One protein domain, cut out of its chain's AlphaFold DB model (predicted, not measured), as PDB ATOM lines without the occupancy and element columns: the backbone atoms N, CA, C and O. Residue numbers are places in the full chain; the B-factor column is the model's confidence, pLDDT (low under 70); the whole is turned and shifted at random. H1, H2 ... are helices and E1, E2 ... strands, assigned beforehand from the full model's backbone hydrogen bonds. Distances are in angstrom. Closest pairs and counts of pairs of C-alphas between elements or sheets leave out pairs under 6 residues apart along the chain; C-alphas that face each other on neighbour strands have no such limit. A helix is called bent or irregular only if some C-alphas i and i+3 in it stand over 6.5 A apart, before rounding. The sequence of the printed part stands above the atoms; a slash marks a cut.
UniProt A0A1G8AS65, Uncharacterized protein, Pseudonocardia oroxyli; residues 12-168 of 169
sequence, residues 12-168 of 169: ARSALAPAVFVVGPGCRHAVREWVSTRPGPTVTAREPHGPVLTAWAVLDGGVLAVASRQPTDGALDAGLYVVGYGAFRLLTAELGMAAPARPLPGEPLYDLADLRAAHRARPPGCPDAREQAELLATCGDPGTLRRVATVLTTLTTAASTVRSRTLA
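Overview. This is residues 12 to 168 of the 169 residues of an uncharacterized protein of Pseudonocardia oroxyli (UniProt A0A1G8AS65). A twisted sheet of five strands has H1 and H2 packed on one face and H4 with the first part of H5 on the other, while H3 packs on H2 away from the sheet. The long last helix, H5, runs past the sheet, and residues 162 to 168 stick out. The printed part has 157 residues with five named helices and five named strands, in the order E1 H1 E2 E3 E4 E5 H2 H3 H4 H5; the class is mixed, and the sheet, in the order E1 E5 E4 E3 E2, is antiparallel. It is compact, with a radius of gyration of the C-alphas of 15.1 A, yet elongated in outline, spanning 53 by 32 by 27 A.

Arrangement. Residues 12 to 13 pair antiparallel with residues 21 to 22 of E1, residues 20 to 23. H1, residues 25 to 36, is on the sheet at a height of 9.1 A; its Arg 28 and Leu 80 of E5, residues 79 to 83, have C-alphas 6.6 A apart, the closest of the two. E2, residues 42 to 46, E3, residues 52 to 58, E4, residues 61 to 67, and E5 form a meander, each strand the antiparallel neighbour of the one before. Within hydrogen-bond range are N 45 and O 53 at 2.8 A for E2 and E3, N 65 and O 54 at 2.8 A for E3 and E4, N 64 and O 81 at 2.8 A for E4 and E5, and N 21 and O 82 at 2.8 A for E1 and E5. H2, residues 85 to 94, stands up from the sheet at 50 degrees, on the same face as H1. H3, residues 112 to 121, is not on the sheet but touches H2, about perpendicular at 84 degrees, closest at the C-alphas of Leu 90 and Leu 115, 6.4 A. H4, residues 127 to 137, on the opposite face from H1 and H2, gives three layers, helices on both faces of the sheet; it lies over E3, closest at the C-alphas of Ala 57 and Ala 133, 4.8 A. H5, residues 142 to 166, is on the same face as H4 and forms a helical hairpin with it; they only just touch, with 3 pairs of C-alphas within 8 A, made by residues 145 to 148 of H5 alone. Every O i to N i+4 pair is within hydrogen-bond range in H2, H3, H4 and H5, and 6 of 8 are in H1.

Along the chain. E1 begins at C-alpha 20, (-34.824, 13.561, 15.444). H1 is 17.5 A long and irregular, with C-alphas 26 and 29 at 7.3 A. E3 and E4 are 19.5 A each. H5 is 36.8 A long and ends at C-alpha 166, (-34.316, 37.533, 32.368).

Size, cuts and confidence. The C-alphas farthest apart, of Gln 70 and Ala 168, are 53.4 A apart. The printed part has no cut. The links E4 to E5 and H2 to H3 are long. Mean pLDDT of the printed part is 86.7, and residues 69 to 72 and 157 to 168 are under 70.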
ATOM      1  N   ALA A  12     -27.322   9.408  13.004       85.94
ATOM      2  CA  ALA A  12     -27.690  10.009  11.733       85.94
ATOM      3  C   ALA A  12     -28.870  10.954  11.944       85.94
ATOM      4  O   ALA A  12     -29.818  10.631  12.665       85.94
ATOM      5  N   ARG A  13     -28.833  12.116  11.291       84.88
ATOM      6  CA  ARG A  13     -30.002  12.991  11.245       84.88
ATOM      7  C   ARG A  13     -31.128  12.272  10.506       84.88
ATOM      8  O   ARG A  13     -30.909  11.686   9.448       84.88
ATOM      9  N   SER A  14     -32.328  12.318  11.068       85.75
ATOM     10  CA  SER A  14     -33.505  11.733  10.443       85.75
ATOM     11  C   SER A  14     -34.188  12.729   9.506       85.75
ATOM     12  O   SER A  14     -34.264  13.922   9.797       85.75
ATOM     13  N   ALA A  15     -34.766  12.234   8.410       86.81
ATOM     14  CA  ALA A  15     -35.681  13.015   7.573       86.81
ATOM     15  C   ALA A  15     -37.052  13.245   8.248       86.81
ATOM     16  O   ALA A  15     -37.891  13.978   7.726       86.81
ATOM     17  N   LEU A  16     -37.299  12.619   9.407       87.19
ATOM     18  CA  LEU A  16     -38.563  12.715  10.137       87.19
ATOM     19  C   LEU A  16     -38.810  14.123  10.686       87.19
ATOM     20  O   LEU A  16     -39.899  14.661  10.487       87.19
ATOM     21  N   ALA A  17     -37.806  14.715  11.335       88.94
ATOM     22  CA  ALA A  17     -37.810  16.092  11.822       88.94
ATOM     23  C   ALA A  17     -36.369  16.563  12.131       88.94
ATOM     24  O   ALA A  17     -35.499  15.723  12.371       88.94
ATOM     25  N   PRO A  18     -36.097  17.886  12.178       88.75
ATOM     26  CA  PRO A  18     -34.754  18.424  12.432       88.75
ATOM     27  C   PRO A  18     -34.099  17.955  13.739       88.75
ATOM     28  O   PRO A  18     -32.898  17.701  13.748       88.75
ATOM     29  N   ALA A  19     -34.893  17.789  14.800       91.81
ATOM     30  CA  ALA A  19     -34.444  17.356  16.121       91.81
ATOM     31  C   ALA A  19     -34.674  15.852  16.373       91.81
ATOM     32  O   ALA A  19     -34.866  15.446  17.515       91.81
ATOM     33  N   VAL A  20     -34.722  15.025  15.322       94.38
ATOM     34  CA  VAL A  20     -34.824  13.561  15.444       94.38
ATOM     35  C   VAL A  20     -33.567  12.920  14.872       94.38
ATOM     36  O   VAL A  20     -33.207  13.133  13.712       94.38
ATOM     37  N   PHE A  21     -32.925  12.088  15.683       94.25
ATOM     38  CA  PHE A  21     -31.665  11.428  15.366       94.25
ATOM     39  C   PHE A  21     -31.824   9.920  15.489       94.25
ATOM     40  O   PHE A  21     -32.293   9.422  16.508       94.25
ATOM     41  N   VAL A  22     -31.420   9.182  14.462       94.62
ATOM     42  CA  VAL A  22     -31.391   7.718  14.489       94.62
ATOM     43  C   VAL A  22     -30.068   7.270  15.091       94.62
ATOM     44  O   VAL A  22     -29.007   7.699  14.638       94.62
ATOM     45  N   VAL A  23     -30.122   6.390  16.087       94.19
ATOM     46  CA  VAL A  23     -28.925   5.789  16.685       94.19
ATOM     47  C   VAL A  23     -28.423   4.656  15.794       94.19
ATOM     48  O   VAL A  23     -29.139   3.682  15.507       94.19
ATOM     49  N   GLY A  24     -27.167   4.770  15.382       91.75
ATOM     50  CA  GLY A  24     -26.473   3.758  14.605       91.75
ATOM     51  C   GLY A  24     -26.339   2.442  15.377       91.75
ATOM     52  O   GLY A  24     -26.215   2.451  16.604       91.75
ATOM     53  N   PRO A  25     -26.377   1.288  14.688       89.94
ATOM     54  CA  PRO A  25     -26.489  -0.029  15.315       89.94
ATOM     55  C   PRO A  25     -25.395  -0.318  16.351       89.94
ATOM     56  O   PRO A  25     -25.714  -0.845  17.415       89.94
ATOM     57  N   GLY A  26     -24.147   0.099  16.100       90.00
ATOM     58  CA  GLY A  26     -23.023  -0.097  17.025       90.00
ATOM     59  C   GLY A  26     -23.142   0.663  18.352       90.00
ATOM     60  O   GLY A  26     -22.529   0.271  19.337       90.00
ATOM     61  N   CYS A  27     -23.969   1.710  18.415       91.31
ATOM     62  CA  CYS A  27     -24.135   2.543  19.610       91.31
ATOM     63  C   CYS A  27     -25.412   2.227  20.397       91.31
ATOM     64  O   CYS A  27     -25.566   2.683  21.529       91.31
ATOM     65  N   ARG A  28     -26.331   1.431  19.832       93.31
ATOM     66  CA  ARG A  28     -27.660   1.182  20.418       93.31
ATOM     67  C   ARG A  28     -27.597   0.596  21.828       93.31
ATOM     68  O   ARG A  28     -28.397   0.985  22.675       93.31
ATOM     69  N   HIS A  29     -26.651  -0.311  22.079       93.88
ATOM     70  CA  HIS A  29     -26.470  -0.912  23.401       93.88
ATOM     71  C   HIS A  29     -26.088   0.139  24.447       93.88
ATOM     72  O   HIS A  29     -26.791   0.287  25.440       93.88
ATOM     73  N   ALA A  30     -25.035   0.918  24.179       94.62
ATOM     74  CA  ALA A  30     -24.554   1.958  25.087       94.62
ATOM     75  C   ALA A  30     -25.639   3.003  25.387       94.62
ATOM     76  O   ALA A  30     -25.839   3.377  26.538       94.62
ATOM     77  N   VAL A  31     -26.399   3.423  24.368       95.12
ATOM     78  CA  VAL A  31     -27.536   4.336  24.554       95.12
ATOM     79  C   VAL A  31     -28.605   3.729  25.462       95.12
ATOM     80  O   VAL A  31     -29.084   4.402  26.373       95.12
ATOM     81  N   ARG A  32     -28.977   2.462  25.242       95.12
ATOM     82  CA  ARG A  32     -30.004   1.781  26.041       95.12
ATOM     83  C   ARG A  32     -29.566   1.574  27.489       95.12
ATOM     84  O   ARG A  32     -30.359   1.798  28.399       95.12
ATOM     85  N   GLU A  33     -28.326   1.166  27.703       95.25
ATOM     86  CA  GLU A  33     -27.732   1.017  29.031       95.25
ATOM     87  C   GLU A  33     -27.713   2.358  29.776       95.25
ATOM     88  O   GLU A  33     -28.147   2.451  30.924       95.25
ATOM     89  N   TRP A  34     -27.315   3.430  29.090       94.81
ATOM     90  CA  TRP A  34     -27.254   4.782  29.644       94.81
ATOM     91  C   TRP A  34     -28.611   5.308  30.116       94.81
ATOM     92  O   TRP A  34     -28.679   5.906  31.191       94.81
ATOM     93  N   VAL A  35     -29.687   5.092  29.347       93.62
ATOM     94  CA  VAL A  35     -31.038   5.518  29.761       93.62
ATOM     95  C   VAL A  35     -31.622   4.616  30.845       93.62
ATOM     96  O   VAL A  35     -32.366   5.094  31.692       93.62
ATOM     97  N   SER A  36     -31.270   3.327  30.851       90.94
ATOM     98  CA  SER A  36     -31.838   2.341  31.784       90.94
ATOM     99  C   SER A  36     -31.209   2.404  33.177       90.94
ATOM    100  O   SER A  36     -31.824   1.988  34.153       90.94
ATOM    101  N   THR A  37     -29.984   2.920  33.279       89.44
ATOM    102  CA  THR A  37     -29.255   3.105  34.546       89.44
ATOM    103  C   THR A  37     -29.546   4.448  35.218       89.44
ATOM    104  O   THR A  37     -29.129   4.668  36.355       89.44
ATOM    105  N   ARG A  38     -30.261   5.357  34.542       83.62
ATOM    106  CA  ARG A  38     -30.585   6.683  35.071       83.62
ATOM    107  C   ARG A  38     -31.963   6.704  35.724       83.62
ATOM    108  O   ARG A  38     -32.911   6.142  35.179       83.62
ATOM    109  N   PRO A  39     -32.107   7.395  36.865       72.19
ATOM    110  CA  PRO A  39     -33.407   7.580  37.475       72.19
ATOM    111  C   PRO A  39     -34.243   8.536  36.612       72.19
ATOM    112  O   PRO A  39     -33.880   9.691  36.401       72.19
ATOM    113  N   GLY A  40     -35.364   8.043  36.098       79.00
ATOM    114  CA  GLY A  40     -36.285   8.817  35.275       79.00
ATOM    115  C   GLY A  40     -37.471   7.971  34.817       79.00
ATOM    116  O   GLY A  40     -37.402   6.738  34.836       79.00
ATOM    117  N   PRO A  41     -38.581   8.607  34.420       85.19
ATOM    118  CA  PRO A  41     -39.752   7.882  33.969       85.19
ATOM    119  C   PRO A  41     -39.444   7.141  32.671       85.19
ATOM    120  O   PRO A  41     -38.981   7.715  31.683       85.19
ATOM    121  N   THR A  42     -39.732   5.846  32.709       92.94
ATOM    122  CA  THR A  42     -39.724   4.959  31.551       92.94
ATOM    123  C   THR A  42     -41.155   4.532  31.285       92.94
ATOM    124  O   THR A  42     -41.843   4.072  32.199       92.94
ATOM    125  N   VAL A  43     -41.600   4.662  30.042       95.06
ATOM    126  CA  VAL A  43     -42.942   4.254  29.625       95.06
ATOM    127  C   VAL A  43     -42.806   3.233  28.519       95.06
ATOM    128  O   VAL A  43     -42.094   3.456  27.545       95.06
ATOM    129  N   THR A  44     -43.479   2.098  28.678       94.50
ATOM    130  CA  THR A  44     -43.605   1.107  27.612       94.50
ATOM    131  C   THR A  44     -45.045   1.082  27.140       94.50
ATOM    132  O   THR A  44     -45.949   0.838  27.938       94.50
ATOM    133  N   ALA A  45     -45.244   1.318  25.850       91.62
ATOM    134  CA  ALA A  45     -46.525   1.193  25.184       91.62
ATOM    135  C   ALA A  45     -46.483   0.010  24.219       91.62
ATOM    136  O   ALA A  45     -45.473  -0.278  23.569       91.62
ATOM    137  N   ARG A  46     -47.601  -0.705  24.142       86.62
ATOM    138  CA  ARG A  46     -47.784  -1.807  23.207       86.62
ATOM    139  C   ARG A  46     -49.185  -1.725  22.640       86.62
ATOM    140  O   ARG A  46     -50.153  -2.001  23.342       86.62
ATOM    141  N   GLU A  47     -49.266  -1.416  21.357       80.44
ATOM    142  CA  GLU A  47     -50.509  -1.550  20.616       80.44
ATOM    143  C   GLU A  47     -50.647  -2.986  20.084       80.44
ATOM    144  O   GLU A  47     -49.639  -3.605  19.729       80.44
ATOM    145  N   PRO A  48     -51.866  -3.554  20.015       79.56
ATOM    146  CA  PRO A  48     -52.078  -4.941  19.584       79.56
ATOM    147  C   PRO A  48     -51.470  -5.290  18.216       79.56
ATOM    148  O   PRO A  48     -51.012  -6.417  18.026       79.56
ATOM    149  N   HIS A  49     -51.430  -4.321  17.298       78.00
ATOM    150  CA  HIS A  49     -50.910  -4.470  15.931       78.00
ATOM    151  C   HIS A  49     -49.738  -3.526  15.620       78.00
ATOM    152  O   HIS A  49     -49.283  -3.453  14.478       78.00
ATOM    153  N   GLY A  50     -49.259  -2.799  16.631       77.88
ATOM    154  CA  GLY A  50     -48.181  -1.828  16.501       77.88
ATOM    155  C   GLY A  50     -46.848  -2.346  17.042       77.88
ATOM    156  O   GLY A  50     -46.781  -3.412  17.670       77.88
ATOM    157  N   PRO A  51     -45.758  -1.596  16.813       86.06
ATOM    158  CA  PRO A  51     -44.483  -1.885  17.449       86.06
ATOM    159  C   PRO A  51     -44.598  -1.767  18.973       86.06
ATOM    160  O   PRO A  51     -45.433  -1.038  19.511       86.06
ATOM    161  N   VAL A  52     -43.715  -2.468  19.684       91.56
ATOM    162  CA  VAL A  52     -43.515  -2.194  21.110       91.56
ATOM    163  C   VAL A  52     -42.624  -0.965  21.211       91.56
ATOM    164  O   VAL A  52     -41.522  -0.943  20.657       91.56
ATOM    165  N   LEU A  53     -43.110   0.044  21.920       94.25
ATOM    166  CA  LEU A  53     -42.429   1.313  22.113       94.25
ATOM    167  C   LEU A  53     -41.968   1.405  23.560       94.25
ATOM    168  O   LEU A  53     -42.758   1.198  24.476       94.25
ATOM    169  N   THR A  54     -40.703   1.745  23.773       96.31
ATOM    170  CA  THR A  54     -40.198   2.099  25.103       96.31
ATOM    171  C   THR A  54     -39.570   3.474  25.026       96.31
ATOM    172  O   THR A  54     -38.673   3.697  24.216       96.31
ATOM    173  N   ALA A  55     -40.040   4.394  25.855       96.38
ATOM    174  CA  ALA A  55     -39.595   5.771  25.863       96.38
ATOM    175  C   ALA A  55     -39.013   6.168  27.220       96.38
ATOM    176  O   ALA A  55     -39.518   5.772  28.273       96.38
ATOM    177  N   TRP A  56     -37.977   7.000  27.161       95.88
ATOM    178  CA  TRP A  56     -37.326   7.624  28.307       95.88
ATOM    179  C   TRP A  56     -37.300   9.130  28.102       95.88
ATOM    180  O   TRP A  56     -36.847   9.609  27.057       95.88
ATOM    181  N   ALA A  57     -37.729   9.884  29.107       93.38
ATOM    182  CA  ALA A  57     -37.564  11.328  29.093       93.38
ATOM    183  C   ALA A  57     -36.110  11.704  29.395       93.38
ATOM    184  O   ALA A  57     -35.533  11.281  30.397       93.38
ATOM    185  N   VAL A  58     -35.525  12.540  28.540       92.62
ATOM    186  CA  VAL A  58     -34.175  13.081  28.723       92.62
ATOM    187  C   VAL A  58     -34.239  14.573  28.449       92.62
ATOM    188  O   VAL A  58     -34.503  14.973  27.320       92.62
ATOM    189  N   LEU A  59     -34.006  15.390  29.481       88.62
ATOM    190  CA  LEU A  59     -34.090  16.853  29.396       88.62
ATOM    191  C   LEU A  59     -35.395  17.324  28.730       88.62
ATOM    192  O   LEU A  59     -36.473  17.028  29.225       88.62
ATOM    193  N   ASP A  60     -35.283  18.035  27.620       81.81
ATOM    194  CA  ASP A  60     -36.326  18.652  26.815       81.81
ATOM    195  C   ASP A  60     -36.891  17.720  25.723       81.81
ATOM    196  O   ASP A  60     -37.769  18.107  24.953       81.81
ATOM    197  N   GLY A  61     -36.406  16.477  25.660       91.12
ATOM    198  CA  GLY A  61     -36.783  15.494  24.653       91.12
ATOM    199  C   GLY A  61     -36.703  14.053  25.163       91.12
ATOM    200  O   GLY A  61     -37.307  13.696  26.168       91.12
ATOM    201  N   GLY A  62     -35.992  13.158  24.497       94.44
ATOM    202  CA  GLY A  62     -35.890  11.799  25.017       94.44
ATOM    203  C   GLY A  62     -35.332  10.780  24.063       94.44
ATOM    204  O   GLY A  62     -34.866  11.093  22.969       94.44
ATOM    205  N   VAL A  63     -35.391   9.535  24.512       96.88
ATOM    206  CA  VAL A  63     -35.000   8.371  23.729       96.88
ATOM    207  C   VAL A  63     -36.231   7.509  23.514       96.88
ATOM    208  O   VAL A  63     -36.952   7.214  24.462       96.88
ATOM    209  N   LEU A  64     -36.457   7.096  22.271       96.94
ATOM    210  CA  LEU A  64     -37.518   6.183  21.870       96.94
ATOM    211  C   LEU A  64     -36.893   4.918  21.283       96.94
ATOM    212  O   LEU A  64     -36.192   4.961  20.274       96.94
ATOM    213  N   ALA A  65     -37.161   3.783  21.912       96.31
ATOM    214  CA  ALA A  65     -36.916   2.466  21.360       96.31
ATOM    215  C   ALA A  65     -38.153   1.963  20.634       96.31
ATOM    216  O   ALA A  65     -39.226   1.874  21.225       96.31
ATOM    217  N   VAL A  66     -37.959   1.548  19.389       94.19
ATOM    218  CA  VAL A  66     -38.975   0.889  18.575       94.19
ATOM    219  C   VAL A  66     -38.539  -0.556  18.377       94.19
ATOM    220  O   VAL A  66     -37.546  -0.835  17.701       94.19
ATOM    221  N   ALA A  67     -39.258  -1.485  18.997       90.12
ATOM    222  CA  ALA A  67     -39.106  -2.908  18.753       90.12
ATOM    223  C   ALA A  67     -40.206  -3.357  17.786       90.12
ATOM    224  O   ALA A  67     -41.376  -3.461  18.154       90.12
ATOM    225  N   SER A  68     -39.827  -3.629  16.538       76.25
ATOM    226  CA  SER A  68     -40.740  -4.247  15.578       76.25
ATOM    227  C   SER A  68     -40.741  -5.765  15.763       76.25
ATOM    228  O   SER A  68     -39.681  -6.389  15.842       76.25
ATOM    229  N   ARG A  69     -41.937  -6.363  15.835       63.03
ATOM    230  CA  ARG A  69     -42.129  -7.816  15.685       63.03
ATOM    231  C   ARG A  69     -42.472  -8.207  14.247       63.03
ATOM    232  O   ARG A  69     -42.197  -9.341  13.872       63.03
ATOM    233  N   GLN A  70     -43.058  -7.295  13.470       65.88
ATOM    234  CA  GLN A  70     -43.438  -7.478  12.070       65.88
ATOM    235  C   GLN A  70     -43.384  -6.122  11.342       65.88
ATOM    236  O   GLN A  70     -43.699  -5.100  11.957       65.88
ATOM    237  N   PRO A  71     -42.986  -6.085  10.058       60.62
ATOM    238  CA  PRO A  71     -43.095  -4.876   9.257       60.62
ATOM    239  C   PRO A  71     -44.577  -4.561   9.047       60.62
ATOM    240  O   PRO A  71     -45.281  -5.292   8.353       60.62
ATOM    241  N   THR A  72     -45.046  -3.490   9.678       67.62
ATOM    242  CA  THR A  72     -46.368  -2.915   9.430       67.62
ATOM    243  C   THR A  72     -46.171  -1.698   8.540       67.62
ATOM    244  O   THR A  72     -45.338  -0.843   8.852       67.62
ATOM    245  N   ASP A  73     -46.915  -1.611   7.438       74.50
ATOM    246  CA  ASP A  73     -46.854  -0.443   6.561       74.50
ATOM    247  C   ASP A  73     -47.151   0.836   7.354       74.50
ATOM    248  O   ASP A  73     -48.141   0.932   8.079       74.50
ATOM    249  N   GLY A  74     -46.257   1.818   7.230       79.62
ATOM    250  CA  GLY A  74     -46.368   3.104   7.918       79.62
ATOM    251  C   GLY A  74     -45.872   3.132   9.369       79.62
ATOM    252  O   GLY A  74     -45.899   4.202   9.970       79.62
ATOM    253  N   ALA A  75     -45.384   2.022   9.933       85.75
ATOM    254  CA  ALA A  75     -44.738   2.036  11.247       85.75
ATOM    255  C   ALA A  75     -43.327   2.649  11.192       85.75
ATOM    256  O   ALA A  75     -42.687   2.705  10.140       85.75
ATOM    257  N   LEU A  76     -42.823   3.102  12.342       88.38
ATOM    258  CA  LEU A  76     -41.406   3.445  12.478       88.38
ATOM    259  C   LEU A  76     -40.517   2.209  12.295       88.38
ATOM    260  O   LEU A  76     -40.831   1.118  12.779       88.38
ATOM    261  N   ASP A  77     -39.358   2.414  11.669       89.06
ATOM    262  CA  ASP A  77     -38.330   1.382  11.591       89.06
ATOM    263  C   ASP A  77     -37.872   0.953  12.992       89.06
ATOM    264  O   ASP A  77     -37.792   1.740  13.940       89.06
ATOM    265  N   ALA A  78     -37.516  -0.323  13.127       90.69
ATOM    266  CA  ALA A  78     -36.959  -0.822  14.374       90.69
ATOM    267  C   ALA A  78     -35.615  -0.145  14.686       90.69
ATOM    268  O   ALA A  78     -34.689  -0.115  13.866       90.69
ATOM    269  N   GLY A  79     -35.458   0.335  15.917       93.38
ATOM    270  CA  GLY A  79     -34.241   1.026  16.310       93.38
ATOM    271  C   GLY A  79     -34.376   1.868  17.565       93.38
ATOM    272  O   GLY A  79     -35.257   1.665  18.398       93.38
ATOM    273  N   LEU A  80     -33.435   2.797  17.699       95.69
ATOM    274  CA  LEU A  80     -33.428   3.816  18.735       95.69
ATOM    275  C   LEU A  80     -33.405   5.182  18.064       95.69
ATOM    276  O   LEU A  80     -32.637   5.407  17.125       95.69
ATOM    277  N   TYR A  81     -34.221   6.079  18.592       96.12
ATOM    278  CA  TYR A  81     -34.333   7.458  18.162       96.12
ATOM    279  C   TYR A  81     -34.053   8.360  19.355       96.12
ATOM    280  O   TYR A  81     -34.579   8.127  20.440       96.12
ATOM    281  N   VAL A  82     -33.244   9.393  19.156       96.12
ATOM    282  CA  VAL A  82     -33.117  10.508  20.095       96.12
ATOM    283  C   VAL A  82     -33.938  11.665  19.551       96.12
ATOM    284  O   VAL A  82     -33.809  12.025  18.381       96.12
ATOM    285  N   VAL A  83     -34.795  12.225  20.393       95.56
ATOM    286  CA  VAL A  83     -35.690  13.334  20.072       95.56
ATOM    287  C   VAL A  83     -35.278  14.531  20.918       95.56
ATOM    288  O   VAL A  83     -35.120  14.392  22.125       95.56
ATOM    289  N   GLY A  84     -35.119  15.696  20.299       93.25
ATOM    290  CA  GLY A  84     -34.683  16.928  20.955       93.25
ATOM    291  C   GLY A  84     -33.172  17.159  20.861       93.25
ATOM    292  O   GLY A  84     -32.364  16.233  20.971       93.25
ATOM    293  N   TYR A  85     -32.785  18.420  20.653       92.56
ATOM    294  CA  TYR A  85     -31.377  18.804  20.534       92.56
ATOM    295  C   TYR A  85     -30.632  18.709  21.873       92.56
ATOM    296  O   TYR A  85     -29.523  18.175  21.907       92.56
ATOM    297  N   GLY A  86     -31.243  19.144  22.982       92.75
ATOM    298  CA  GLY A  86     -30.638  19.063  24.313       92.75
ATOM    299  C   GLY A  86     -30.370  17.618  24.735       92.75
ATOM    300  O   GLY A  86     -29.258  17.286  25.151       92.75
ATOM    301  N   ALA A  87     -31.351  16.731  24.531       93.88
ATOM    302  CA  ALA A  87     -31.189  15.288  24.720       93.88
ATOM    303  C   ALA A  87     -30.032  14.712  23.882       93.88
ATOM    304  O   ALA A  87     -29.192  13.987  24.414       93.88
ATOM    305  N   PHE A  88     -29.944  15.066  22.595       94.06
ATOM    306  CA  PHE A  88     -28.855  14.637  21.711       94.06
ATOM    307  C   PHE A  88     -27.476  15.118  22.186       94.06
ATOM    308  O   PHE A  88     -26.539  14.317  22.271       94.06
ATOM    309  N   ARG A  89     -27.342  16.402  22.535       93.69
ATOM    310  CA  ARG A  89     -26.078  16.988  23.008       93.69
ATOM    311  C   ARG A  89     -25.619  16.389  24.325       93.69
ATOM    312  O   ARG A  89     -24.448  16.043  24.454       93.69
ATOM    313  N   LEU A  90     -26.534  16.219  25.275       94.06
ATOM    314  CA  LEU A  90     -26.213  15.579  26.544       94.06
ATOM    315  C   LEU A  90     -25.750  14.139  26.315       94.06
ATOM    316  O   LEU A  90     -24.703  13.738  26.807       94.06
ATOM    317  N   LEU A  91     -26.515  13.365  25.551       94.12
ATOM    318  CA  LEU A  91     -26.272  11.939  25.386       94.12
ATOM    319  C   LEU A  91     -24.967  11.654  24.634       94.12
ATOM    320  O   LEU A  91     -24.203  10.783  25.045       94.12
ATOM    321  N   THR A  92     -24.670  12.419  23.581       93.31
ATOM    322  CA  THR A  92     -23.384  12.310  22.873       93.31
ATOM    323  C   THR A  92     -22.206  12.671  23.774       93.31
ATOM    324  O   THR A  92     -21.223  11.932  23.805       93.31
ATOM    325  N   ALA A  93     -22.322  13.737  24.573       93.75
ATOM    326  CA  ALA A  93     -21.278  14.143  25.511       93.75
ATOM    327  C   ALA A  93     -21.048  13.119  26.635       93.75
ATOM    328  O   ALA A  93     -19.907  12.842  26.994       93.75
ATOM    329  N   GLU A  94     -22.114  12.552  27.198       94.31
ATOM    330  CA  GLU A  94     -22.027  11.587  28.300       94.31
ATOM    331  C   GLU A  94     -21.507  10.216  27.857       94.31
ATOM    332  O   GLU A  94     -20.921   9.495  28.658       94.31
ATOM    333  N   LEU A  95     -21.713   9.855  26.590       93.44
ATOM    334  CA  LEU A  95     -21.227   8.604  26.014       93.44
ATOM    335  C   LEU A  95     -19.885   8.748  25.283       93.44
ATOM    336  O   LEU A  95     -19.408   7.773  24.705       93.44
ATOM    337  N   GLY A  96     -19.288   9.946  25.265       90.88
ATOM    338  CA  GLY A  96     -18.057  10.213  24.514       90.88
ATOM    339  C   GLY A  96     -18.206   9.978  23.006       90.88
ATOM    340  O   GLY A  96     -17.242   9.628  22.330       90.88
ATOM    341  N   MET A  97     -19.423  10.116  22.476       89.62
ATOM    342  CA  MET A  97     -19.731   9.882  21.069       89.62
ATOM    343  C   MET A  97     -19.494  11.151  20.250       89.62
ATOM    344  O   MET A  97     -19.757  12.265  20.703       89.62
ATOM    345  N   ALA A  98     -19.035  10.977  19.010       85.38
ATOM    346  CA  ALA A  98     -18.854  12.089  18.088       85.38
ATOM    347  C   ALA A  98     -20.189  12.807  17.818       85.38
ATOM    348  O   ALA A  98     -21.210  12.178  17.529       85.38
ATOM    349  N   ALA A  99     -20.154  14.136  17.881       84.62
ATOM    350  CA  ALA A  99     -21.254  15.018  17.518       84.62
ATOM    351  C   ALA A  99     -20.715  16.185  16.673       84.62
ATOM    352  O   ALA A  99     -19.543  16.546  16.817       84.62
ATOM    353  N   PRO A 100     -21.537  16.803  15.807       84.69
ATOM    354  CA  PRO A 100     -21.118  17.967  15.032       84.69
ATOM    355  C   PRO A 100     -20.601  19.087  15.940       84.69
ATOM    356  O   PRO A 100     -21.298  19.508  16.860       84.69
ATOM    357  N   ALA A 101     -19.395  19.600  15.683       83.75
ATOM    358  CA  ALA A 101     -18.791  20.643  16.523       83.75
ATOM    359  C   ALA A 101     -19.570  21.970  16.489       83.75
ATOM    360  O   ALA A 101     -19.517  22.752  17.433       83.75
ATOM    361  N   ARG A 102     -20.297  22.227  15.395       85.56
ATOM    362  CA  ARG A 102     -21.165  23.399  15.244       85.56
ATOM    363  C   ARG A 102     -22.625  23.037  15.547       85.56
ATOM    364  O   ARG A 102     -23.011  21.883  15.330       85.56
ATOM    365  N   PRO A 103     -23.435  24.002  16.016       87.75
ATOM    366  CA  PRO A 103     -24.875  23.824  16.140       87.75
ATOM    367  C   PRO A 103     -25.520  23.468  14.799       87.75
ATOM    368  O   PRO A 103     -25.123  23.969  13.743       87.75
ATOM    369  N   LEU A 104     -26.526  22.604  14.847       87.81
ATOM    370  CA  LEU A 104     -27.357  22.249  13.708       87.81
ATOM    371  C   LEU A 104     -28.345  23.383  13.373       87.81
ATOM    372  O   LEU A 104     -28.658  24.220  14.219       87.81
ATOM    373  N   PRO A 105     -28.893  23.432  12.147       85.44
ATOM    374  CA  PRO A 105     -29.919  24.412  11.805       85.44
ATOM    375  C   PRO A 105     -31.136  24.337  12.743       85.44
ATOM    376  O   PRO A 105     -31.811  23.311  12.805       85.44
ATOM    377  N   GLY A 106     -31.425  25.437  13.443       85.38
ATOM    378  CA  GLY A 106     -32.517  25.524  14.421       85.38
ATOM    379  C   GLY A 106     -32.201  24.907  15.788       85.38
ATOM    380  O   GLY A 106     -33.088  24.850  16.633       85.38
ATOM    381  N   GLU A 107     -30.970  24.444  16.007       88.69
ATOM    382  CA  GLU A 107     -30.497  24.013  17.319       88.69
ATOM    383  C   GLU A 107     -30.186  25.233  18.206       88.69
ATOM    384  O   GLU A 107     -29.420  26.108  17.788       88.69
ATOM    385  N   PRO A 108     -30.743  25.305  19.431       86.94
ATOM    386  CA  PRO A 108     -30.323  26.290  20.421       86.94
ATOM    387  C   PRO A 108     -28.843  26.136  20.793       86.94
ATOM    388  O   PRO A 108     -28.297  25.035  20.790       86.94
ATOM    389  N   LEU A 109     -28.194  27.233  21.181       87.94
ATOM    390  CA  LEU A 109     -26.871  27.142  21.798       87.94
ATOM    391  C   LEU A 109     -27.012  26.551  23.200       87.94
ATOM    392  O   LEU A 109     -27.744  27.086  24.031       87.94
ATOM    393  N   TYR A 110     -26.300  25.457  23.446       87.62
ATOM    394  CA  TYR A 110     -26.294  24.781  24.732       87.62
ATOM    395  C   TYR A 110     -24.915  24.851  25.377       87.62
ATOM    396  O   TYR A 110     -23.913  24.526  24.738       87.62
ATOM    397  N   ASP A 111     -24.884  25.188  26.664       90.25
ATOM    398  CA  ASP A 111     -23.757  24.858  27.530       90.25
ATOM    399  C   ASP A 111     -23.952  23.430  28.071       90.25
ATOM    400  O   ASP A 111     -24.986  23.089  28.652       90.25
ATOM    401  N   LEU A 112     -22.958  22.561  27.862       90.88
ATOM    402  CA  LEU A 112     -22.998  21.180  28.345       90.88
ATOM    403  C   LEU A 112     -23.020  21.094  29.877       90.88
ATOM    404  O   LEU A 112     -23.597  20.148  30.419       90.88
ATOM    405  N   ALA A 113     -22.400  22.040  30.585       92.31
ATOM    406  CA  ALA A 113     -22.446  22.095  32.042       92.31
ATOM    407  C   ALA A 113     -23.877  22.359  32.529       92.31
ATOM    408  O   ALA A 113     -24.363  21.642  33.410       92.31
ATOM    409  N   ASP A 114     -24.579  23.292  31.883       91.69
ATOM    410  CA  ASP A 114     -25.974  23.615  32.184       91.69
ATOM    411  C   ASP A 114     -26.912  22.458  31.848       91.69
ATOM    412  O   ASP A 114     -27.785  22.125  32.649       91.69
ATOM    413  N   LEU A 115     -26.712  21.780  30.713       92.31
ATOM    414  CA  LEU A 115     -27.498  20.593  30.365       92.31
ATOM    415  C   LEU A 115     -27.326  19.478  31.399       92.31
ATOM    416  O   LEU A 115     -28.304  18.871  31.835       92.31
ATOM    417  N   ARG A 116     -26.091  19.227  31.839       93.38
ATOM    418  CA  ARG A 116     -25.809  18.245  32.894       93.38
ATOM    419  C   ARG A 116     -26.449  18.641  34.220       93.38
ATOM    420  O   ARG A 116     -27.018  17.786  34.898       93.38
ATOM    421  N   ALA A 117     -26.356  19.914  34.599       91.25
ATOM    422  CA  ALA A 117     -26.969  20.430  35.816       91.25
ATOM    423  C   ALA A 117     -28.498  20.302  35.765       91.25
ATOM    424  O   ALA A 117     -29.087  19.740  36.684       91.25
ATOM    425  N   ALA A 118     -29.127  20.721  34.665       90.00
ATOM    426  CA  ALA A 118     -30.567  20.620  34.453       90.00
ATOM    427  C   ALA A 118     -31.055  19.165  34.464       90.00
ATOM    428  O   ALA A 118     -32.086  18.867  35.063       90.00
ATOM    429  N   HIS A 119     -30.303  18.244  33.851       90.00
ATOM    430  CA  HIS A 119     -30.663  16.829  33.847       90.00
ATOM    431  C   HIS A 119     -30.627  16.232  35.255       90.00
ATOM    432  O   HIS A 119     -31.574  15.558  35.649       90.00
ATOM    433  N   ARG A 120     -29.573  16.525  36.031       89.19
ATOM    434  CA  ARG A 120     -29.441  16.064  37.423       89.19
ATOM    435  C   ARG A 120     -30.449  16.707  38.370       89.19
ATOM    436  O   ARG A 120     -30.859  16.073  39.332       89.19
ATOM    437  N   ALA A 121     -30.824  17.957  38.113       88.56
ATOM    438  CA  ALA A 121     -31.791  18.677  38.932       88.56
ATOM    439  C   ALA A 121     -33.221  18.141  38.767       88.56
ATOM    440  O   ALA A 121     -34.067  18.427  39.612       88.56
ATOM    441  N   ARG A 122     -33.510  17.378  37.700       85.56
ATOM    442  CA  ARG A 122     -34.851  16.847  37.446       85.56
ATOM    443  C   ARG A 122     -35.150  15.674  38.392       85.56
ATOM    444  O   ARG A 122     -34.471  14.651  38.315       85.56
ATOM    445  N   PRO A 123     -36.178  15.772  39.255       83.19
ATOM    446  CA  PRO A 123     -36.525  14.680  40.154       83.19
ATOM    447  C   PRO A 123     -37.010  13.438  39.383       83.19
ATOM    448  O   PRO A 123     -37.717  13.591  38.383       83.19
ATOM    449  N   PRO A 124     -36.750  12.209  39.872       76.31
ATOM    450  CA  PRO A 124     -37.152  10.971  39.189       76.31
ATOM    451  C   PRO A 124     -38.670  10.820  38.984       76.31
ATOM    452  O   PRO A 124     -39.104  10.161  38.046       76.31
ATOM    453  N   GLY A 125     -39.475  11.446  39.851       82.44
ATOM    454  CA  GLY A 125     -40.941  11.464  39.789       82.44
ATOM    455  C   GLY A 125     -41.540  12.748  39.212       82.44
ATOM    456  O   GLY A 125     -42.713  13.016  39.445       82.44
ATOM    457  N   CYS A 126     -40.746  13.571  38.520       86.44
ATOM    458  CA  CYS A 126     -41.216  14.811  37.898       86.44
ATOM    459  C   CYS A 126     -42.391  14.524  36.934       86.44
ATOM    460  O   CYS A 126     -42.186  13.786  35.965       86.44
ATOM    461  N   PRO A 127     -43.596  15.092  37.163       87.88
ATOM    462  CA  PRO A 127     -44.767  14.855  36.313       87.88
ATOM    463  C   PRO A 127     -44.500  15.180  34.843       87.88
ATOM    464  O   PRO A 127     -44.752  14.342  33.983       87.88
ATOM    465  N   ASP A 128     -43.850  16.312  34.569       87.94
ATOM    466  CA  ASP A 128     -43.486  16.728  33.213       87.94
ATOM    467  C   ASP A 128     -42.572  15.708  32.522       87.94
ATOM    468  O   ASP A 128     -42.633  15.511  31.312       87.94
ATOM    469  N   ALA A 129     -41.681  15.049  33.277       89.44
ATOM    470  CA  ALA A 129     -40.806  14.020  32.714       89.44
ATOM    471  C   ALA A 129     -41.627  12.798  32.315       89.44
ATOM    472  O   ALA A 129     -41.365  12.164  31.296       89.44
ATOM    473  N   ARG A 130     -42.619  12.457  33.139       92.19
ATOM    474  CA  ARG A 130     -43.487  11.319  32.891       92.19
ATOM    475  C   ARG A 130     -44.362  11.574  31.674       92.19
ATOM    476  O   ARG A 130     -44.356  10.746  30.774       92.19
ATOM    477  N   GLU A 131     -45.018  12.727  31.612       91.62
ATOM    478  CA  GLU A 131     -45.837  13.137  30.470       91.62
ATOM    479  C   GLU A 131     -45.023  13.131  29.168       91.62
ATOM    480  O   GLU A 131     -45.461  12.606  28.152       91.62
ATOM    481  N   GLN A 132     -43.784  13.620  29.210       92.19
ATOM    482  CA  GLN A 132     -42.867  13.595  28.072       92.19
ATOM    483  C   GLN A 132     -42.521  12.167  27.614       92.19
ATOM    484  O   GLN A 132     -42.503  11.892  26.412       92.19
ATOM    485  N   ALA A 133     -42.269  11.243  28.546       93.94
ATOM    486  CA  ALA A 133     -42.046   9.833  28.219       93.94
ATOM    487  C   ALA A 133     -43.319   9.169  27.661       93.94
ATOM    488  O   ALA A 133     -43.237   8.409  26.700       93.94
ATOM    489  N   GLU A 134     -44.491   9.480  28.221       94.56
ATOM    490  CA  GLU A 134     -45.786   8.991  27.738       94.56
ATOM    491  C   GLU A 134     -46.062   9.493  26.315       94.56
ATOM    492  O   GLU A 134     -46.368   8.689  25.437       94.56
ATOM    493  N   LEU A 135     -45.833  10.781  26.046       94.00
ATOM    494  CA  LEU A 135     -45.980  11.381  24.721       94.00
ATOM    495  C   LEU A 135     -45.068  10.707  23.688       94.00
ATOM    496  O   LEU A 135     -45.516  10.346  22.600       94.00
ATOM    497  N   LEU A 136     -43.799  10.470  24.025       94.88
ATOM    498  CA  LEU A 136     -42.878   9.735  23.153       94.88
ATOM    499  C   LEU A 136     -43.331   8.286  22.921       94.88
ATOM    500  O   LEU A 136     -43.213   7.786  21.804       94.88
ATOM    501  N   ALA A 137     -43.892   7.624  23.934       94.62
ATOM    502  CA  ALA A 137     -44.408   6.263  23.813       94.62
ATOM    503  C   ALA A 137     -45.670   6.154  22.933       94.62
ATOM    504  O   ALA A 137     -46.056   5.040  22.597       94.62
ATOM    505  N   THR A 138     -46.284   7.267  22.512       93.12
ATOM    506  CA  THR A 138     -47.365   7.271  21.501       93.12
ATOM    507  C   THR A 138     -46.854   7.301  20.056       93.12
ATOM    508  O   THR A 138     -47.628   7.145  19.115       93.12
ATOM    509  N   CYS A 139     -45.552   7.514  19.845       92.62
ATOM    510  CA  CYS A 139     -44.971   7.691  18.517       92.62
ATOM    511  C   CYS A 139     -44.780   6.345  17.794       92.62
ATOM    512  O   CYS A 139     -43.653   5.878  17.656       92.62
ATOM    513  N   GLY A 140     -45.868   5.715  17.341       88.94
ATOM    514  CA  GLY A 140     -45.826   4.458  16.577       88.94
ATOM    515  C   GLY A 140     -45.486   4.622  15.096       88.94
ATOM    516  O   GLY A 140     -44.962   3.693  14.474       88.94
ATOM    517  N   ASP A 141     -45.728   5.810  14.543       91.00
ATOM    518  CA  ASP A 141     -45.540   6.125  13.130       91.00
ATOM    519  C   ASP A 141     -44.670   7.389  12.908       91.00
ATOM    520  O   ASP A 141     -44.566   8.260  13.787       91.00
ATOM    521  N   PRO A 142     -44.052   7.531  11.717       92.38
ATOM    522  CA  PRO A 142     -43.288   8.710  11.304       92.38
ATOM    523  C   PRO A 142     -43.993  10.059  11.498       92.38
ATOM    524  O   PRO A 142     -43.350  11.055  11.846       92.38
ATOM    525  N   GLY A 143     -45.298  10.117  11.227       93.06
ATOM    526  CA  GLY A 143     -46.095  11.338  11.275       93.06
ATOM    527  C   GLY A 143     -46.302  11.817  12.706       93.06
ATOM    528  O   GLY A 143     -46.100  13.001  12.991       93.06
ATOM    529  N   THR A 144     -46.639  10.903  13.613       93.44
ATOM    530  CA  THR A 144     -46.776  11.196  15.042       93.44
ATOM    531  C   THR A 144     -45.440  11.615  15.647       93.44
ATOM    532  O   THR A 144     -45.374  12.667  16.288       93.44
ATOM    533  N   LEU A 145     -44.349  10.893  15.349       94.44
ATOM    534  CA  LEU A 145     -43.015  11.259  15.842       94.44
ATOM    535  C   LEU A 145     -42.595  12.662  15.388       94.44
ATOM    536  O   LEU A 145     -42.053  13.435  16.179       94.44
ATOM    537  N   ARG A 146     -42.885  13.030  14.133       94.56
ATOM    538  CA  ARG A 146     -42.626  14.383  13.623       94.56
ATOM    539  C   ARG A 146     -43.368  15.445  14.434       94.56
ATOM    540  O   ARG A 146     -42.753  16.431  14.827       94.56
ATOM    541  N   ARG A 147     -44.669  15.256  14.687       94.38
ATOM    542  CA  ARG A 147     -45.488  16.223  15.441       94.38
ATOM    543  C   ARG A 147     -44.978  16.388  16.869       94.38
ATOM    544  O   ARG A 147     -44.777  17.517  17.309       94.38
ATOM    545  N   VAL A 148     -44.714  15.278  17.558       93.56
ATOM    546  CA  VAL A 148     -44.180  15.289  18.927       93.56
ATOM    547  C   VAL A 148     -42.824  15.991  18.975       93.56
ATOM    548  O   VAL A 148     -42.625  16.880  19.801       93.56
ATOM    549  N   ALA A 149     -41.916  15.686  18.043       92.25
ATOM    550  CA  ALA A 149     -40.621  16.359  17.961       92.25
ATOM    551  C   ALA A 149     -40.761  17.878  17.750       92.25
ATOM    552  O   ALA A 149     -40.036  18.656  18.376       92.25
ATOM    553  N   THR A 150     -41.701  18.322  16.908       89.88
ATOM    554  CA  THR A 150     -41.988  19.751  16.706       89.88
ATOM    555  C   THR A 150     -42.499  20.417  17.982       89.88
ATOM    556  O   THR A 150     -42.016  21.498  18.327       89.88
ATOM    557  N   VAL A 151     -43.432  19.784  18.701       88.88
ATOM    558  CA  VAL A 151     -43.972  20.315  19.964       88.88
ATOM    559  C   VAL A 151     -42.855  20.480  20.994       88.88
ATOM    560  O   VAL A 151     -42.659  21.579  21.509       88.88
ATOM    561  N   LEU A 152     -42.056  19.433  21.218       84.56
ATOM    562  CA  LEU A 152     -40.957  19.454  22.190       84.56
ATOM    563  C   LEU A 152     -39.905  20.523  21.847       84.56
ATOM    564  O   LEU A 152     -39.488  21.298  22.710       84.56
ATOM    565  N   THR A 153     -39.542  20.649  20.568       82.75
ATOM    566  CA  THR A 153     -38.586  21.675  20.111       82.75
ATOM    567  C   THR A 153     -39.126  23.095  20.323       82.75
ATOM    568  O   THR A 153     -38.384  23.997  20.722       82.75
ATOM    569  N   THR A 154     -40.425  23.307  20.093       81.06
ATOM    570  CA  THR A 154     -41.069  24.619  20.263       81.06
ATOM    571  C   THR A 154     -41.104  25.033  21.735       81.06
ATOM    572  O   THR A 154     -40.726  26.157  22.061       81.06
ATOM    573  N   LEU A 155     -41.475  24.111  22.630       75.31
ATOM    574  CA  LEU A 155     -41.499  24.351  24.078       75.31
ATOM    575  C   LEU A 155     -40.104  24.695  24.618       75.31
ATOM    576  O   LEU A 155     -39.940  25.652  25.376       75.31
ATOM    577  N   THR A 156     -39.088  23.969  24.156       72.81
ATOM    578  CA  THR A 156     -37.682  24.215  24.504       72.81
ATOM    579  C   THR A 156     -37.230  25.607  24.081       72.81
ATOM    580  O   THR A 156     -36.667  26.362  24.872       72.81
ATOM    581  N   THR A 157     -37.489  25.965  22.822       68.25
ATOM    582  CA  THR A 157     -37.054  27.246  22.255       68.25
ATOM    583  C   THR A 157     -37.712  28.420  22.980       68.25
ATOM    584  O   THR A 157     -37.051  29.420  23.278       68.25
ATOM    585  N   ALA A 158     -38.996  28.289  23.331       60.25
ATOM    586  CA  ALA A 158     -39.707  29.282  24.127       60.25
ATOM    587  C   ALA A 158     -39.077  29.451  25.523       60.25
ATOM    588  O   ALA A 158     -38.788  30.577  25.932       60.25
ATOM    589  N   ALA A 159     -38.780  28.351  26.223       62.19
ATOM    590  CA  ALA A 159     -38.157  28.387  27.546       62.19
ATOM    591  C   ALA A 159     -36.749  29.016  27.526       62.19
ATOM    592  O   ALA A 159     -36.427  29.848  28.380       62.19
ATOM    593  N   SER A 160     -35.927  28.685  26.526       60.00
ATOM    594  CA  SER A 160     -34.590  29.271  26.354       60.00
ATOM    595  C   SER A 160     -34.642  30.766  26.021       60.00
ATOM    596  O   SER A 160     -33.814  31.544  26.505       60.00
ATOM    597  N   THR A 161     -35.647  31.201  25.254       59.53
ATOM    598  CA  THR A 161     -35.852  32.624  24.928       59.53
ATOM    599  C   THR A 161     -36.222  33.435  26.171       59.53
ATOM    600  O   THR A 161     -35.704  34.533  26.369       59.53
ATOM    601  N   VAL A 162     -37.083  32.892  27.040       59.47
ATOM    602  CA  VAL A 162     -37.481  33.551  28.294       59.47
ATOM    603  C   VAL A 162     -36.286  33.694  29.242       59.47
ATOM    604  O   VAL A 162     -36.032  34.797  29.720       59.47
ATOM    605  N   ARG A 163     -35.489  32.635  29.444       56.81
ATOM    606  CA  ARG A 163     -34.289  32.693  30.306       56.81
ATOM    607  C   ARG A 163     -33.246  33.701  29.823       56.81
ATOM    608  O   ARG A 163     -32.660  34.403  30.641       56.81
ATOM    609  N   SER A 164     -33.059  33.819  28.508       58.03
ATOM    610  CA  SER A 164     -32.108  34.778  27.926       58.03
ATOM    611  C   SER A 164     -32.536  36.236  28.134       58.03
ATOM    612  O   SER A 164     -31.685  37.114  28.230       58.03
ATOM    613  N   ARG A 165     -33.846  36.512  28.234       53.78
ATOM    614  CA  ARG A 165     -34.363  37.860  28.529       53.78
ATOM    615  C   ARG A 165     -34.251  38.231  30.005       53.78
ATOM    616  O   ARG A 165     -34.019  39.393  30.302       53.78
ATOM    617  N   THR A 166     -34.394  37.272  30.920       58.69
ATOM    618  CA  THR A 166     -34.316  37.533  32.368       58.69
ATOM    619  C   THR A 166     -32.891  37.827  32.850       58.69
ATOM    620  O   THR A 166     -32.726  38.517  33.843       58.69
ATOM    621  N   LEU A 167     -31.861  37.340  32.150       50.91
ATOM    622  CA  LEU A 167     -30.453  37.590  32.498       50.91
ATOM    623  C   LEU A 167     -29.884  38.901  31.919       50.91
ATOM    624  O   LEU A 167     -28.750  39.253  32.227       50.91
ATOM    625  N   ALA A 168     -30.643  39.608  31.080       51.19
ATOM    626  CA  ALA A 168     -30.222  40.850  30.425       51.19
ATOM    627  C   ALA A 168     -30.945  42.105  30.963       51.19
ATOM    628  O   ALA A 168     -30.873  43.156  30.325       51.19
TER     629      ALA A 168